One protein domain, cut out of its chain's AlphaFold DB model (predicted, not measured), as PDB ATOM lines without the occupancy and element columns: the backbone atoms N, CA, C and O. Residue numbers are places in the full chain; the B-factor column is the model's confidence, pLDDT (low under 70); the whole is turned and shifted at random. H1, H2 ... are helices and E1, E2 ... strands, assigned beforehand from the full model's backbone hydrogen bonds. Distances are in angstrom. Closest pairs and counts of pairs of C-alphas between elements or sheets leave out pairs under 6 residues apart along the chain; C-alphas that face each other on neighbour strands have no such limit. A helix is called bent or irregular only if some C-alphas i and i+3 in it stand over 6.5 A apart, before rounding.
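This is residues 4 to 105 of the 105 residues of an uncharacterized protein of Bacteroidetes bacterium (UniProt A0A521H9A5). A strongly twisted antiparallel sheet of five strands, bent at E2, makes the body, with the helical hairpin of H2 and H3 packed on it. At one end H4 leads away and residues 95 to 105 stick out; at the other, residues 33 to 38 of the E2 and E3 hairpin do. The printed part has 102 residues with four named helices and five named strands, in the order H1 E1 E2 E3 H2 H3 E4 E5 H4; the sheet's order is E4 E3 E2 E1 E5, the class mixed. It is only just compact, close to loose, with a radius of gyration of the C-alphas of 15.0 A, spanning 49 by 31 by 25 A.

Start at H1, residues 4 to 7, which only grazes the sheet. Next E1, 14 to 18, E2, 23 to 33, and E3, 38 to 45, form a meander, each strand the antiparallel neighbour of the one before. E2 bends by 72 degrees at residue 26; look for N 24 and O 16 of E1, 3.0 A, before the bend, and N 29 and O 42 of E3, 2.8 A, after it. H2, residues 46 to 57, is over E3 at a height over the sheet of 6.2 A; it is irregular, with C-alphas 47 and 50 7.6 A apart. H3, residues 61 to 67, touches H2 at a shallow tilt of 6 degrees, opposite ways; the closest C-alphas are those of Tyr 52 and Cys 64, 5.6 A. Edge strand E4, 69 to 71, is antiparallel to E3, with N 69 and O 43 at 2.9 A; edge strand E5, 76 to 81, is antiparallel to E1, with N 17 and O 78 at 2.9 A. H4, residues 84 to 103, only grazes the sheet and is apart from H2. Every O i to N i+4 pair is within hydrogen-bond range in H3 and H4, and 6 of 8 in H2; H1 is too short for one.

Find C-alpha 4 at (46.109, -21.663, -33.175), where H1 begins. E2 runs 26.6 A from C-alpha 23 at (30.274, -11.098, -24.017), and E3 22.6 A. H2 is 17.0 A long; H4 runs 29.0 A to C-alpha 103 at (10.344, 4.996, -27.351).

The two C-alphas farthest apart are those of Gly 37 and Ser 103, 49.2 A. The printed part has no cut and no long link. Residues 104 to 105 have pLDDT under 70.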
ATOM      1  N   LEU A   4      46.576 -20.732 -32.141       82.56
ATOM      2  CA  LEU A   4      46.109 -21.663 -33.175       82.56
ATOM      3  C   LEU A   4      44.581 -21.767 -33.187       82.56
ATOM      4  O   LEU A   4      43.972 -21.573 -34.228       82.56
ATOM      5  N   GLU A   5      43.959 -21.970 -32.022       81.94
ATOM      6  CA  GLU A   5      42.493 -22.036 -31.912       81.94
ATOM      7  C   GLU A   5      41.830 -20.730 -32.367       81.94
ATOM      8  O   GLU A   5      40.773 -20.748 -32.984       81.94
ATOM      9  N   ILE A   6      42.454 -19.583 -32.098       87.38
ATOM     10  CA  ILE A   6      41.927 -18.276 -32.513       87.38
ATOM     11  C   ILE A   6      41.956 -18.114 -34.040       87.38
ATOM     12  O   ILE A   6      41.079 -17.448 -34.593       87.38
ATOM     13  N   GLN A   7      42.939 -18.710 -34.729       86.88
ATOM     14  CA  GLN A   7      43.056 -18.603 -36.187       86.88
ATOM     15  C   GLN A   7      41.858 -19.213 -36.917       86.88
ATOM     16  O   GLN A   7      41.409 -18.633 -37.905       86.88
ATOM     17  N   ASP A   8      41.291 -20.299 -36.389       88.75
ATOM     18  CA  ASP A   8      40.120 -20.963 -36.972       88.75
ATOM     19  C   ASP A   8      38.861 -20.084 -36.955       88.75
ATOM     20  O   ASP A   8      37.920 -20.331 -37.707       88.75
ATOM     21  N   TYR A   9      38.841 -19.035 -36.127       90.69
ATOM     22  CA  TYR A   9      37.703 -18.126 -35.976       90.69
ATOM     23  C   TYR A   9      37.922 -16.743 -36.601       90.69
ATOM     24  O   TYR A   9      37.068 -15.859 -36.465       90.69
ATOM     25  N   LEU A  10      39.038 -16.529 -37.305       92.00
ATOM     26  CA  LEU A  10      39.288 -15.268 -38.001       92.00
ATOM     27  C   LEU A  10      38.259 -15.044 -39.114       92.00
ATOM     28  O   LEU A  10      37.992 -15.918 -39.932       92.00
ATOM     29  N   ASN A  11      37.704 -13.834 -39.166       89.94
ATOM     30  CA  ASN A  11      36.640 -13.414 -40.081       89.94
ATOM     31  C   ASN A  11      35.315 -14.190 -39.938       89.94
ATOM     32  O   ASN A  11      34.408 -13.997 -40.748       89.94
ATOM     33  N   ILE A  12      35.164 -15.032 -38.908       91.31
ATOM     34  CA  ILE A  12      33.922 -15.762 -38.633       91.31
ATOM     35  C   ILE A  12      33.089 -14.986 -37.617       91.31
ATOM     36  O   ILE A  12      33.555 -14.682 -36.516       91.31
ATOM     37  N   TYR A  13      31.827 -14.715 -37.962       92.06
ATOM     38  CA  TYR A  13      30.889 -14.088 -37.034       92.06
ATOM     39  C   TYR A  13      30.626 -15.003 -35.837       92.06
ATOM     40  O   TYR A  13      30.050 -16.089 -35.962       92.06
ATOM     41  N   SER A  14      31.083 -14.561 -34.671       93.12
ATOM     42  CA  SER A  14      31.145 -15.381 -33.467       93.12
ATOM     43  C   SER A  14      30.740 -14.573 -32.240       93.12
ATOM     44  O   SER A  14      30.799 -13.345 -32.224       93.12
ATOM     45  N   MET A  15      30.324 -15.278 -31.194       93.56
ATOM     46  CA  MET A  15      30.151 -14.735 -29.858       93.56
ATOM     47  C   MET A  15      31.482 -14.845 -29.116       93.56
ATOM     48  O   MET A  15      31.965 -15.957 -28.882       93.56
ATOM     49  N   PHE A  16      32.056 -13.709 -28.733       94.06
ATOM     50  CA  PHE A  16      33.331 -13.635 -28.022       94.06
ATOM     51  C   PHE A  16      33.079 -13.411 -26.536       94.06
ATOM     52  O   PHE A  16      32.270 -12.570 -26.154       94.06
ATOM     53  N   SER A  17      33.756 -14.184 -25.689       94.50
ATOM     54  CA  SER A  17      33.752 -14.006 -24.235       94.50
ATOM     55  C   SER A  17      35.136 -13.581 -23.767       94.50
ATOM     56  O   SER A  17      36.115 -14.286 -24.018       94.50
ATOM     57  N   PHE A  18      35.201 -12.461 -23.055       93.94
ATOM     58  CA  PHE A  18      36.436 -11.872 -22.547       93.94
ATOM     59  C   PHE A  18      36.592 -12.118 -21.038       93.94
ATOM     60  O   PHE A  18      35.612 -12.335 -20.320       93.94
ATOM     61  N   LYS A  19      37.829 -12.055 -20.534       92.94
ATOM     62  CA  LYS A  19      38.164 -12.284 -19.114       92.94
ATOM     63  C   LYS A  19      37.450 -11.339 -18.147       92.94
ATOM     64  O   LYS A  19      37.151 -11.735 -17.026       92.94
ATOM     65  N   ASN A  20      37.152 -10.117 -18.578       91.19
ATOM     66  CA  ASN A  20      36.413  -9.127 -17.789       91.19
ATOM     67  C   ASN A  20      34.897  -9.413 -17.699       91.19
ATOM     68  O   ASN A  20      34.158  -8.615 -17.131       91.19
ATOM     69  N   GLY A  21      34.419 -10.521 -18.275       90.25
ATOM     70  CA  GLY A  21      33.007 -10.895 -18.295       90.25
ATOM     71  C   GLY A  21      32.212 -10.303 -19.461       90.25
ATOM     72  O   GLY A  21      31.054 -10.684 -19.645       90.25
ATOM     73  N   ARG A  22      32.814  -9.431 -20.287       91.06
ATOM     74  CA  ARG A  22      32.204  -8.933 -21.529       91.06
ATOM     75  C   ARG A  22      31.913 -10.119 -22.447       91.06
ATOM     76  O   ARG A  22      32.772 -10.972 -22.676       91.06
ATOM     77  N   LYS A  23      30.692 -10.161 -22.975       92.50
ATOM     78  CA  LYS A  23      30.274 -11.098 -24.017       92.50
ATOM     79  C   LYS A  23      29.677 -10.302 -25.151       92.50
ATOM     80  O   LYS A  23      28.695  -9.595 -24.937       92.50
ATOM     81  N   GLU A  24      30.277 -10.400 -26.326       91.69
ATOM     82  CA  GLU A  24      29.858  -9.580 -27.450       91.69
ATOM     83  C   GLU A  24      29.972 -10.334 -28.773       91.69
ATOM     84  O   GLU A  24      30.979 -11.008 -29.016       91.69
ATOM     85  N   PRO A  25      28.945 -10.251 -29.635       93.06
ATOM     86  CA  PRO A  25      29.050 -10.770 -30.980       93.06
ATOM     87  C   PRO A  25      29.873  -9.835 -31.868       93.06
ATOM     88  O   PRO A  25      29.814  -8.612 -31.738       93.06
ATOM     89  N   GLY A  26      30.606 -10.409 -32.814       94.12
ATOM     90  CA  GLY A  26      31.399  -9.642 -33.766       94.12
ATOM     91  C   GLY A  26      32.236 -10.533 -34.669       94.12
ATOM     92  O   GLY A  26      31.955 -11.724 -34.813       94.12
ATOM     93  N   ILE A  27      33.276  -9.956 -35.266       94.94
ATOM     94  CA  ILE A  27      34.321 -10.702 -35.976       94.94
ATOM     95  C   ILE A  27      35.689 -10.339 -35.413       94.94
ATOM     96  O   ILE A  27      35.925  -9.197 -35.017       94.94
ATOM     97  N   LEU A  28      36.599 -11.307 -35.416       94.81
ATOM     98  CA  LEU A  28      38.009 -11.074 -35.142       94.81
ATOM     99  C   LEU A  28      38.770 -11.071 -36.463       94.81
ATOM    100  O   LEU A  28      38.605 -11.975 -37.278       94.81
ATOM    101  N   ILE A  29      39.609 -10.069 -36.670       94.19
ATOM    102  CA  ILE A  29      40.512  -9.969 -37.812       94.19
ATOM    103  C   ILE A  29      41.941  -9.874 -37.291       94.19
ATOM    104  O   ILE A  29      42.179  -9.465 -36.153       94.19
ATOM    105  N   ASN A  30      42.905 -10.239 -38.121       92.69
ATOM    106  CA  ASN A  30      44.310 -10.051 -37.812       92.69
ATOM    107  C   ASN A  30      44.964  -9.116 -38.829       92.69
ATOM    108  O   ASN A  30      44.576  -9.039 -39.995       92.69
ATOM    109  N   LYS A  31      45.976  -8.388 -38.373       91.19
ATOM    110  CA  LYS A  31      46.771  -7.493 -39.205       91.19
ATOM    111  C   LYS A  31      48.228  -7.613 -38.806       91.19
ATOM    112  O   LYS A  31      48.553  -7.639 -37.626       91.19
ATOM    113  N   TYR A  32      49.112  -7.655 -39.793       90.88
ATOM    114  CA  TYR A  32      50.541  -7.601 -39.525       90.88
ATOM    115  C   TYR A  32      50.975  -6.156 -39.250       90.88
ATOM    116  O   TYR A  32      50.770  -5.266 -40.083       90.88
ATOM    117  N   ASN A  33      51.574  -5.921 -38.086       89.94
ATOM    118  CA  ASN A  33      52.183  -4.650 -37.733       89.94
ATOM    119  C   ASN A  33      53.659  -4.676 -38.142       89.94
ATOM    120  O   ASN A  33      54.494  -5.292 -37.489       89.94
ATOM    121  N   ILE A  34      53.983  -3.978 -39.233       89.00
ATOM    122  CA  ILE A  34      55.337  -3.949 -39.806       89.00
ATOM    123  C   ILE A  34      56.350  -3.299 -38.852       89.00
ATOM    124  O   ILE A  34      57.512  -3.686 -38.852       89.00
ATOM    125  N   ILE A  35      55.918  -2.326 -38.045       92.19
ATOM    126  CA  ILE A  35      56.801  -1.575 -37.141       92.19
ATOM    127  C   ILE A  35      57.219  -2.454 -35.960       92.19
ATOM    128  O   ILE A  35      58.381  -2.447 -35.569       92.19
ATOM    129  N   LEU A  36      56.270  -3.208 -35.407       89.88
ATOM    130  CA  LEU A  36      56.502  -4.089 -34.260       89.88
ATOM    131  C   LEU A  36      56.966  -5.495 -34.672       89.88
ATOM    132  O   LEU A  36      57.502  -6.226 -33.846       89.88
ATOM    133  N   GLY A  37      56.789  -5.869 -35.941       91.44
ATOM    134  CA  GLY A  37      57.125  -7.200 -36.444       91.44
ATOM    135  C   GLY A  37      56.206  -8.302 -35.909       91.44
ATOM    136  O   GLY A  37      56.629  -9.450 -35.805       91.44
ATOM    137  N   GLU A  38      54.964  -7.966 -35.549       91.44
ATOM    138  CA  GLU A  38      54.027  -8.879 -34.883       91.44
ATOM    139  C   GLU A  38      52.629  -8.879 -35.519       91.44
ATOM    140  O   GLU A  38      52.254  -7.976 -36.271       91.44
ATOM    141  N   ILE A  39      51.844  -9.916 -35.213       90.19
ATOM    142  CA  ILE A  39      50.435 -10.009 -35.606       90.19
ATOM    143  C   ILE A  39      49.579  -9.351 -34.526       90.19
ATOM    144  O   ILE A  39      49.572  -9.785 -33.376       90.19
ATOM    145  N   GLU A  40      48.802  -8.350 -34.918       92.44
ATOM    146  CA  GLU A  40      47.788  -7.729 -34.076       92.44
ATOM    147  C   GLU A  40      46.421  -8.347 -34.354       92.44
ATOM    148  O   GLU A  40      46.031  -8.528 -35.510       92.44
ATOM    149  N   TYR A  41      45.680  -8.626 -33.286       93.31
ATOM    150  CA  TYR A  41      44.296  -9.068 -33.354       93.31
ATOM    151  C   TYR A  41      43.377  -7.879 -33.084       93.31
ATOM    152  O   TYR A  41      43.576  -7.108 -32.143       93.31
ATOM    153  N   LEU A  42      42.388  -7.711 -33.953       94.88
ATOM    154  CA  LEU A  42      41.469  -6.583 -33.956       94.88
ATOM    155  C   LEU A  42      40.046  -7.140 -33.967       94.88
ATOM    156  O   LEU A  42      39.724  -8.036 -34.745       94.88
ATOM    157  N   PHE A  43      39.192  -6.625 -33.102       95.75
ATOM    158  CA  PHE A  43      37.803  -7.031 -32.984       95.75
ATOM    159  C   PHE A  43      36.899  -5.971 -33.597       95.75
ATOM    160  O   PHE A  43      37.053  -4.783 -33.326       95.75
ATOM    161  N   VAL A  44      35.956  -6.410 -34.426       95.94
ATOM    162  CA  VAL A  44      34.879  -5.573 -34.952       95.94
ATOM    163  C   VAL A  44      33.607  -5.936 -34.183       95.94
ATOM    164  O   VAL A  44      33.047  -7.016 -34.415       95.94
ATOM    165  N   PRO A  45      33.129  -5.066 -33.282       94.38
ATOM    166  CA  PRO A  45      31.877  -5.280 -32.573       94.38
ATOM    167  C   PRO A  45      30.692  -5.340 -33.538       94.38
ATOM    168  O   PRO A  45      30.652  -4.594 -34.522       94.38
ATOM    169  N   GLN A  46      29.670  -6.143 -33.230       92.06
ATOM    170  CA  GLN A  46      28.459  -6.203 -34.057       92.06
ATOM    171  C   GLN A  46      27.803  -4.830 -34.236       92.06
ATOM    172  O   GLN A  46      27.316  -4.518 -35.323       92.06
ATOM    173  N   MET A  47      27.834  -3.979 -33.204       90.62
ATOM    174  CA  MET A  47      27.299  -2.617 -33.291       90.62
ATOM    175  C   MET A  47      27.981  -1.761 -34.371       90.62
ATOM    176  O   MET A  47      27.348  -0.878 -34.941       90.62
ATOM    177  N   ASN A  48      29.240  -2.063 -34.699       94.56
ATOM    178  CA  ASN A  48      30.029  -1.346 -35.697       94.56
ATOM    179  C   ASN A  48      30.080  -2.071 -37.048       94.56
ATOM    180  O   ASN A  48      30.599  -1.513 -38.011       94.56
ATOM    181  N   MET A  49      29.536  -3.286 -37.154       91.06
ATOM    182  CA  MET A  49      29.739  -4.178 -38.301       91.06
ATOM    183  C   MET A  49      29.304  -3.560 -39.630       91.06
ATOM    184  O   MET A  49      30.035  -3.606 -40.619       91.06
ATOM    185  N   GLN A  50      28.120  -2.940 -39.654       90.94
ATOM    186  CA  GLN A  50      27.593  -2.321 -40.869       90.94
ATOM    187  C   GLN A  50      28.433  -1.111 -41.293       90.94
ATOM    188  O   GLN A  50      28.742  -0.959 -42.474       90.94
ATOM    189  N   ALA A  51      28.830  -0.268 -40.337       92.75
ATOM    190  CA  ALA A  51      29.688   0.882 -40.606       92.75
ATOM    191  C   ALA A  51      31.075   0.434 -41.086       92.75
ATOM    192  O   ALA A  51      31.604   0.988 -42.048       92.75
ATOM    193  N   TYR A  52      31.622  -0.613 -40.464       94.38
ATOM    194  CA  TYR A  52      32.909  -1.192 -40.826       94.38
ATOM    195  C   TYR A  52      32.872  -1.742 -42.249       94.38
ATOM    196  O   TYR A  52      33.750  -1.424 -43.044       94.38
ATOM    197  N   LYS A  53      31.821  -2.486 -42.612       92.44
ATOM    198  CA  LYS A  53      31.635  -3.005 -43.972       92.44
ATOM    199  C   LYS A  53      31.638  -1.886 -45.016       92.44
ATOM    200  O   LYS A  53      32.354  -1.981 -46.006       92.44
ATOM    201  N   VAL A  54      30.889  -0.810 -44.775       94.50
ATOM    202  CA  VAL A  54      30.833   0.341 -45.693       94.50
ATOM    203  C   VAL A  54      32.191   1.039 -45.805       94.50
ATOM    204  O   VAL A  54      32.604   1.400 -46.905       94.50
ATOM    205  N   ALA A  55      32.889   1.239 -44.684       93.62
ATOM    206  CA  ALA A  55      34.225   1.830 -44.680       93.62
ATOM    207  C   ALA A  55      35.233   0.953 -45.440       93.62
ATOM    208  O   ALA A  55      36.011   1.459 -46.248       93.62
ATOM    209  N   PHE A  56      35.167  -0.363 -45.234       92.38
ATOM    210  CA  PHE A  56      36.018  -1.346 -45.890       92.38
ATOM    211  C   PHE A  56      35.799  -1.371 -47.408       92.38
ATOM    212  O   PHE A  56      36.763  -1.285 -48.163       92.38
ATOM    213  N   GLU A  57      34.542  -1.394 -47.867       94.06
ATOM    214  CA  GLU A  57      34.185  -1.344 -49.297       94.06
ATOM    215  C   GLU A  57      34.668  -0.056 -49.985       94.06
ATOM    216  O   GLU A  57      35.004  -0.065 -51.169       94.06
ATOM    217  N   LYS A  58      34.740   1.051 -49.240       95.19
ATOM    218  CA  LYS A  58      35.246   2.348 -49.716       95.19
ATOM    219  C   LYS A  58      36.758   2.518 -49.560       95.19
ATOM    220  O   LYS A  58      37.274   3.574 -49.915       95.19
ATOM    221  N   TYR A  59      37.463   1.517 -49.032       92.81
ATOM    222  CA  TYR A  59      38.885   1.597 -48.685       92.81
ATOM    223  C   TYR A  59      39.231   2.739 -47.708       92.81
ATOM    224  O   TYR A  59      40.372   3.206 -47.662       92.81
ATOM    225  N   ASP A  60      38.270   3.171 -46.886       94.00
ATOM    226  CA  ASP A  60      38.475   4.193 -45.861       94.00
ATOM    227  C   ASP A  60      39.143   3.576 -44.626       94.00
ATOM    228  O   ASP A  60      38.503   3.060 -43.702       94.00
ATOM    229  N   ARG A  61      40.478   3.610 -44.626       90.50
ATOM    230  CA  ARG A  61      41.302   3.036 -43.555       90.50
ATOM    231  C   ARG A  61      41.109   3.748 -42.223       90.50
ATOM    232  O   ARG A  61      41.202   3.102 -41.181       90.50
ATOM    233  N   GLU A  62      40.886   5.058 -42.242       92.81
ATOM    234  CA  GLU A  62      40.742   5.837 -41.015       92.81
ATOM    235  C   GLU A  62      39.431   5.479 -40.316       92.81
ATOM    236  O   GLU A  62      39.431   5.196 -39.117       92.81
ATOM    237  N   ALA A  63      38.334   5.408 -41.075       91.94
ATOM    238  CA  ALA A  63      37.053   4.959 -40.553       91.94
ATOM    239  C   ALA A  63      37.124   3.512 -40.049       91.94
ATOM    240  O   ALA A  63      36.670   3.244 -38.939       91.94
ATOM    241  N   CYS A  64      37.761   2.597 -40.794       91.94
ATOM    242  CA  CYS A  64      37.970   1.222 -40.329       91.94
ATOM    243  C   CYS A  64      38.678   1.187 -38.968       91.94
ATOM    244  O   CYS A  64      38.194   0.539 -38.047       91.94
ATOM    245  N   ASN A  65      39.776   1.933 -38.807       92.38
ATOM    246  CA  ASN A  65      40.540   1.949 -37.557       92.38
ATOM    247  C   ASN A  65      39.741   2.495 -36.359       92.38
ATOM    248  O   ASN A  65      40.006   2.095 -35.232       92.38
ATOM    249  N   LYS A  66      38.770   3.391 -36.582       94.25
ATOM    250  CA  LYS A  66      37.894   3.922 -35.516       94.25
ATOM    251  C   LYS A  66      36.800   2.943 -35.086       94.25
ATOM    252  O   LYS A  66      36.207   3.125 -34.029       94.25
ATOM    253  N   LEU A  67      36.500   1.952 -35.920       93.81
ATOM    254  CA  LEU A  67      35.392   1.013 -35.736       93.81
ATOM    255  C   LEU A  67      35.835  -0.336 -35.157       93.81
ATOM    256  O   LEU A  67      34.982  -1.175 -34.862       93.81
ATOM    257  N   ILE A  68      37.146  -0.530 -35.000       94.88
ATOM    258  CA  ILE A  68      37.766  -1.751 -34.488       94.88
ATOM    259  C   ILE A  68      38.449  -1.507 -33.146       94.88
ATOM    260  O   ILE A  68      38.910  -0.407 -32.849       94.88
ATOM    261  N   GLU A  69      38.565  -2.566 -32.357       94.00
ATOM    262  CA  GLU A  69      39.220  -2.561 -31.055       94.00
ATOM    263  C   GLU A  69      40.429  -3.497 -31.084       94.00
ATOM    264  O   GLU A  69      40.330  -4.620 -31.576       94.00
ATOM    265  N   LYS A  70      41.579  -3.070 -30.551       93.00
ATOM    266  CA  LYS A  70      42.718  -3.981 -30.370       93.00
ATOM    267  C   LYS A  70      42.389  -4.965 -29.251       93.00
ATOM    268  O   LYS A  70      41.967  -4.549 -28.177       93.00
ATOM    269  N   VAL A  71      42.592  -6.251 -29.513       91.69
ATOM    270  CA  VAL A  71      42.332  -7.328 -28.556       91.69
ATOM    271  C   VAL A  71      43.626  -8.052 -28.245       91.69
ATOM    272  O   VAL A  71      44.332  -8.503 -29.147       91.69
ATOM    273  N   ASP A  72      43.917  -8.192 -26.954       90.81
ATOM    274  CA  ASP A  72      44.911  -9.148 -26.495       90.81
ATOM    275  C   ASP A  72      44.285 -10.553 -26.502       90.81
ATOM    276  O   ASP A  72      43.241 -10.808 -25.896       90.81
ATOM    277  N   THR A  73      44.925 -11.491 -27.197       88.19
ATOM    278  CA  THR A  73      44.469 -12.885 -27.277       88.19
ATOM    279  C   THR A  73      44.436 -13.564 -25.914       88.19
ATOM    280  O   THR A  73      43.647 -14.490 -25.709       88.19
ATOM    281  N   THR A  74      45.224 -13.084 -24.949       90.19
ATOM    282  CA  THR A  74      45.176 -13.590 -23.580       90.19
ATOM    283  C   THR A  74      43.880 -13.215 -22.864       90.19
ATOM    284  O   THR A  74      43.519 -13.889 -21.899       90.19
ATOM    285  N   GLU A  75      43.151 -12.194 -23.318       91.12
ATOM    286  CA  GLU A  75      41.864 -11.782 -22.749       91.12
ATOM    287  C   GLU A  75      40.691 -12.622 -23.258       91.12
ATOM    288  O   GLU A  75      39.629 -12.625 -22.633       91.12
ATOM    289  N   LEU A  76      40.877 -13.372 -24.347       91.31
ATOM    290  CA  LEU A  76      39.846 -14.229 -24.919       91.31
ATOM    291  C   LEU A  76      39.715 -15.534 -24.127       91.31
ATOM    292  O   LEU A  76      40.630 -16.359 -24.041       91.31
ATOM    293  N   VAL A  77      38.527 -15.723 -23.555       92.31
ATOM    294  CA  VAL A  77      38.159 -16.916 -22.786       92.31
ATOM    295  C   VAL A  77      37.511 -17.953 -23.691       92.31
ATOM    296  O   VAL A  77      37.854 -19.128 -23.612       92.31
ATOM    297  N   ASN A  78      36.571 -17.525 -24.539       91.50
ATOM    298  CA  ASN A  78      35.813 -18.420 -25.406       91.50
ATOM    299  C   ASN A  78      35.382 -17.720 -26.700       91.50
ATOM    300  O   ASN A  78      35.040 -16.536 -26.677       91.50
ATOM    301  N   ILE A  79      35.339 -18.477 -27.794       92.19
ATOM    302  CA  ILE A  79      34.831 -18.054 -29.097       92.19
ATOM    303  C   ILE A  79      33.841 -19.119 -29.549       92.19
ATOM    304  O   ILE A  79      34.180 -20.296 -29.647       92.19
ATOM    305  N   ARG A  80      32.597 -18.714 -29.802       91.06
ATOM    306  CA  ARG A  80      31.558 -19.613 -30.305       91.06
ATOM    307  C   ARG A  80      31.029 -19.087 -31.637       91.06
ATOM    308  O   ARG A  80      30.388 -18.035 -31.621       91.06
ATOM    309  N   PRO A  81      31.220 -19.810 -32.754       88.50
ATOM    310  CA  PRO A  81      30.585 -19.467 -34.018       88.50
ATOM    311  C   PRO A  81      29.076 -19.350 -33.839       88.50
ATOM    312  O   PRO A  81      28.439 -20.197 -33.203       88.50
ATOM    313  N   VAL A  82      28.511 -18.278 -34.376       86.69
ATOM    314  CA  VAL A  82      27.074 -18.035 -34.310       86.69
ATOM    315  C   VAL A  82      26.435 -18.713 -35.517       86.69
ATOM    316  O   VAL A  82      26.797 -18.438 -36.661       86.69
ATOM    317  N   SER A  83      25.486 -19.617 -35.270       83.06
ATOM    318  CA  SER A  83      24.718 -20.249 -36.347       83.06
ATOM    319  C   SER A  83      23.805 -19.233 -37.044       83.06
ATOM    320  O   SER A  83      23.472 -18.192 -36.483       83.06
ATOM    321  N   LEU A  84      23.325 -19.532 -38.255       76.31
ATOM    322  CA  LEU A  84      22.367 -18.657 -38.953       76.31
ATOM    323  C   LEU A  84      21.073 -18.430 -38.153       76.31
ATOM    324  O   LEU A  84      20.489 -17.349 -38.219       76.31
ATOM    325  N   SER A  85      20.627 -19.435 -37.400       75.19
ATOM    326  CA  SER A  85      19.497 -19.319 -36.475       75.19
ATOM    327  C   SER A  85      19.805 -18.372 -35.317       75.19
ATOM    328  O   SER A  85      19.017 -17.468 -35.049       75.19
ATOM    329  N   ASP A  86      20.973 -18.526 -34.688       78.12
ATOM    330  CA  ASP A  86      21.405 -17.655 -33.591       78.12
ATOM    331  C   ASP A  86      21.605 -16.210 -34.083       78.12
ATOM    332  O   ASP A  86      21.280 -15.259 -33.379       78.12
ATOM    333  N   TYR A  87      22.086 -16.029 -35.316       78.69
ATOM    334  CA  TYR A  87      22.257 -14.720 -35.940       78.69
ATOM    335  C   TYR A  87      20.928 -13.978 -36.079       78.69
ATOM    336  O   TYR A  87      20.833 -12.819 -35.682       78.69
ATOM    337  N   LYS A  88      19.892 -14.641 -36.613       78.19
ATOM    338  CA  LYS A  88      18.558 -14.038 -36.762       78.19
ATOM    339  C   LYS A  88      18.004 -13.587 -35.414       78.19
ATOM    340  O   LYS A  88      17.594 -12.437 -35.295       78.19
ATOM    341  N   LEU A  89      18.102 -14.450 -34.403       81.94
ATOM    342  CA  LEU A  89      17.667 -14.137 -33.045       81.94
ATOM    343  C   LEU A  89      18.427 -12.935 -32.461       81.94
ATOM    344  O   LEU A  89      17.819 -12.032 -31.896       81.94
ATOM    345  N   ILE A  90      19.754 -12.883 -32.624       78.19
ATOM    346  CA  ILE A  90      20.566 -11.743 -32.166       78.19
ATOM    347  C   ILE A  90      20.120 -10.444 -32.850       78.19
ATOM    348  O   ILE A  90      20.017  -9.411 -32.190       78.19
ATOM    349  N   MET A  91      19.839 -10.478 -34.154       80.00
ATOM    350  CA  MET A  91      19.393  -9.296 -34.899       80.00
ATOM    351  C   MET A  91      17.993  -8.835 -34.481       80.00
ATOM    352  O   MET A  91      17.761  -7.630 -34.374       80.00
ATOM    353  N   GLU A  92      17.079  -9.765 -34.204       82.88
ATOM    354  CA  GLU A  92      15.747  -9.462 -33.665       82.88
ATOM    355  C   GLU A  92      15.848  -8.787 -32.291       82.88
ATOM    356  O   GLU A  92      15.332  -7.683 -32.117       82.88
ATOM    357  N   LEU A  93      16.621  -9.360 -31.364       81.81
ATOM    358  CA  LEU A  93      16.833  -8.791 -30.026       81.81
ATOM    359  C   LEU A  93      17.488  -7.401 -30.067       81.81
ATOM    360  O   LEU A  93      17.144  -6.514 -29.280       81.81
ATOM    361  N   LEU A  94      18.436  -7.179 -30.984       80.19
ATOM    362  CA  LEU A  94      19.046  -5.861 -31.181       80.19
ATOM    363  C   LEU A  94      18.032  -4.834 -31.699       80.19
ATOM    364  O   LEU A  94      18.032  -3.690 -31.238       80.19
ATOM    365  N   ASN A  95      17.157  -5.234 -32.623       83.06
ATOM    366  CA  ASN A  95      16.093  -4.368 -33.127       83.06
ATOM    367  C   ASN A  95      15.087  -4.009 -32.029       83.06
ATOM    368  O   ASN A  95      14.758  -2.832 -31.886       83.06
ATOM    369  N   GLU A  96      14.658  -4.980 -31.221       83.88
ATOM    370  CA  GLU A  96      13.762  -4.747 -30.082       83.88
ATOM    371  C   GLU A  96      14.367  -3.756 -29.081       83.88
ATOM    372  O   GLU A  96      13.727  -2.769 -28.713       83.88
ATOM    373  N   ARG A  97      15.636  -3.955 -28.698       76.88
ATOM    374  CA  ARG A  97      16.355  -3.028 -27.809       76.88
ATOM    375  C   ARG A  97      16.383  -1.607 -28.376       76.88
ATOM    376  O   ARG A  97      16.143  -0.645 -27.648       76.88
ATOM    377  N   ASN A  98      16.690  -1.458 -29.663       77.69
ATOM    378  CA  ASN A  98      16.761  -0.146 -30.308       77.69
ATOM    379  C   ASN A  98      15.391   0.538 -30.369       77.69
ATOM    380  O   ASN A  98      15.300   1.748 -30.162       77.69
ATOM    381  N   GLN A  99      14.319  -0.220 -30.607       78.31
ATOM    382  CA  GLN A  99      12.954   0.303 -30.564       78.31
ATOM    383  C   GLN A  99      12.575   0.785 -29.158       78.31
ATOM    384  O   GLN A  99      12.031   1.879 -29.029       78.31
ATOM    385  N   GLN A 100      12.923   0.030 -28.112       80.25
ATOM    386  CA  GLN A 100      12.696   0.429 -26.717       80.25
ATOM    387  C   GLN A 100      13.469   1.700 -26.336       80.25
ATOM    388  O   GLN A 100      12.923   2.598 -25.703       80.25
ATOM    389  N   LEU A 101      14.733   1.822 -26.746       74.81
ATOM    390  CA  LEU A 101      15.530   3.026 -26.483       74.81
ATOM    391  C   LEU A 101      14.963   4.268 -27.184       74.81
ATOM    392  O   LEU A 101      15.044   5.370 -26.644       74.81
ATOM    393  N   ASN A 102      14.389   4.094 -28.376       70.25
ATOM    394  CA  ASN A 102      13.775   5.182 -29.129       70.25
ATOM    395  C   ASN A 102      12.394   5.580 -28.596       70.25
ATOM    396  O   ASN A 102      12.020   6.732 -28.762       70.25
ATOM    397  N   SER A 103      11.644   4.672 -27.961       74.00
ATOM    398  CA  SER A 103      10.344   4.996 -27.351       74.00
ATOM    399  C   SER A 103      10.456   5.650 -25.968       74.00
ATOM    400  O   SER A 103       9.487   6.229 -25.488       74.00
ATOM    401  N   MET A 104      11.626   5.561 -25.326       64.69
ATOM    402  CA  MET A 104      11.941   6.239 -24.060       64.69
ATOM    403  C   MET A 104      12.513   7.659 -24.238       64.69
ATOM    404  O   MET A 104      12.784   8.326 -23.238       64.69
ATOM    405  N   ARG A 105      12.738   8.102 -25.480       52.34
ATOM    406  CA  ARG A 105      13.149   9.469 -25.839       52.34
ATOM    407  C   ARG A 105      11.948  10.295 -26.273       52.34
ATOM    408  O   ARG A 105      11.971  11.504 -25.962       52.34
TER     409      ARG A 105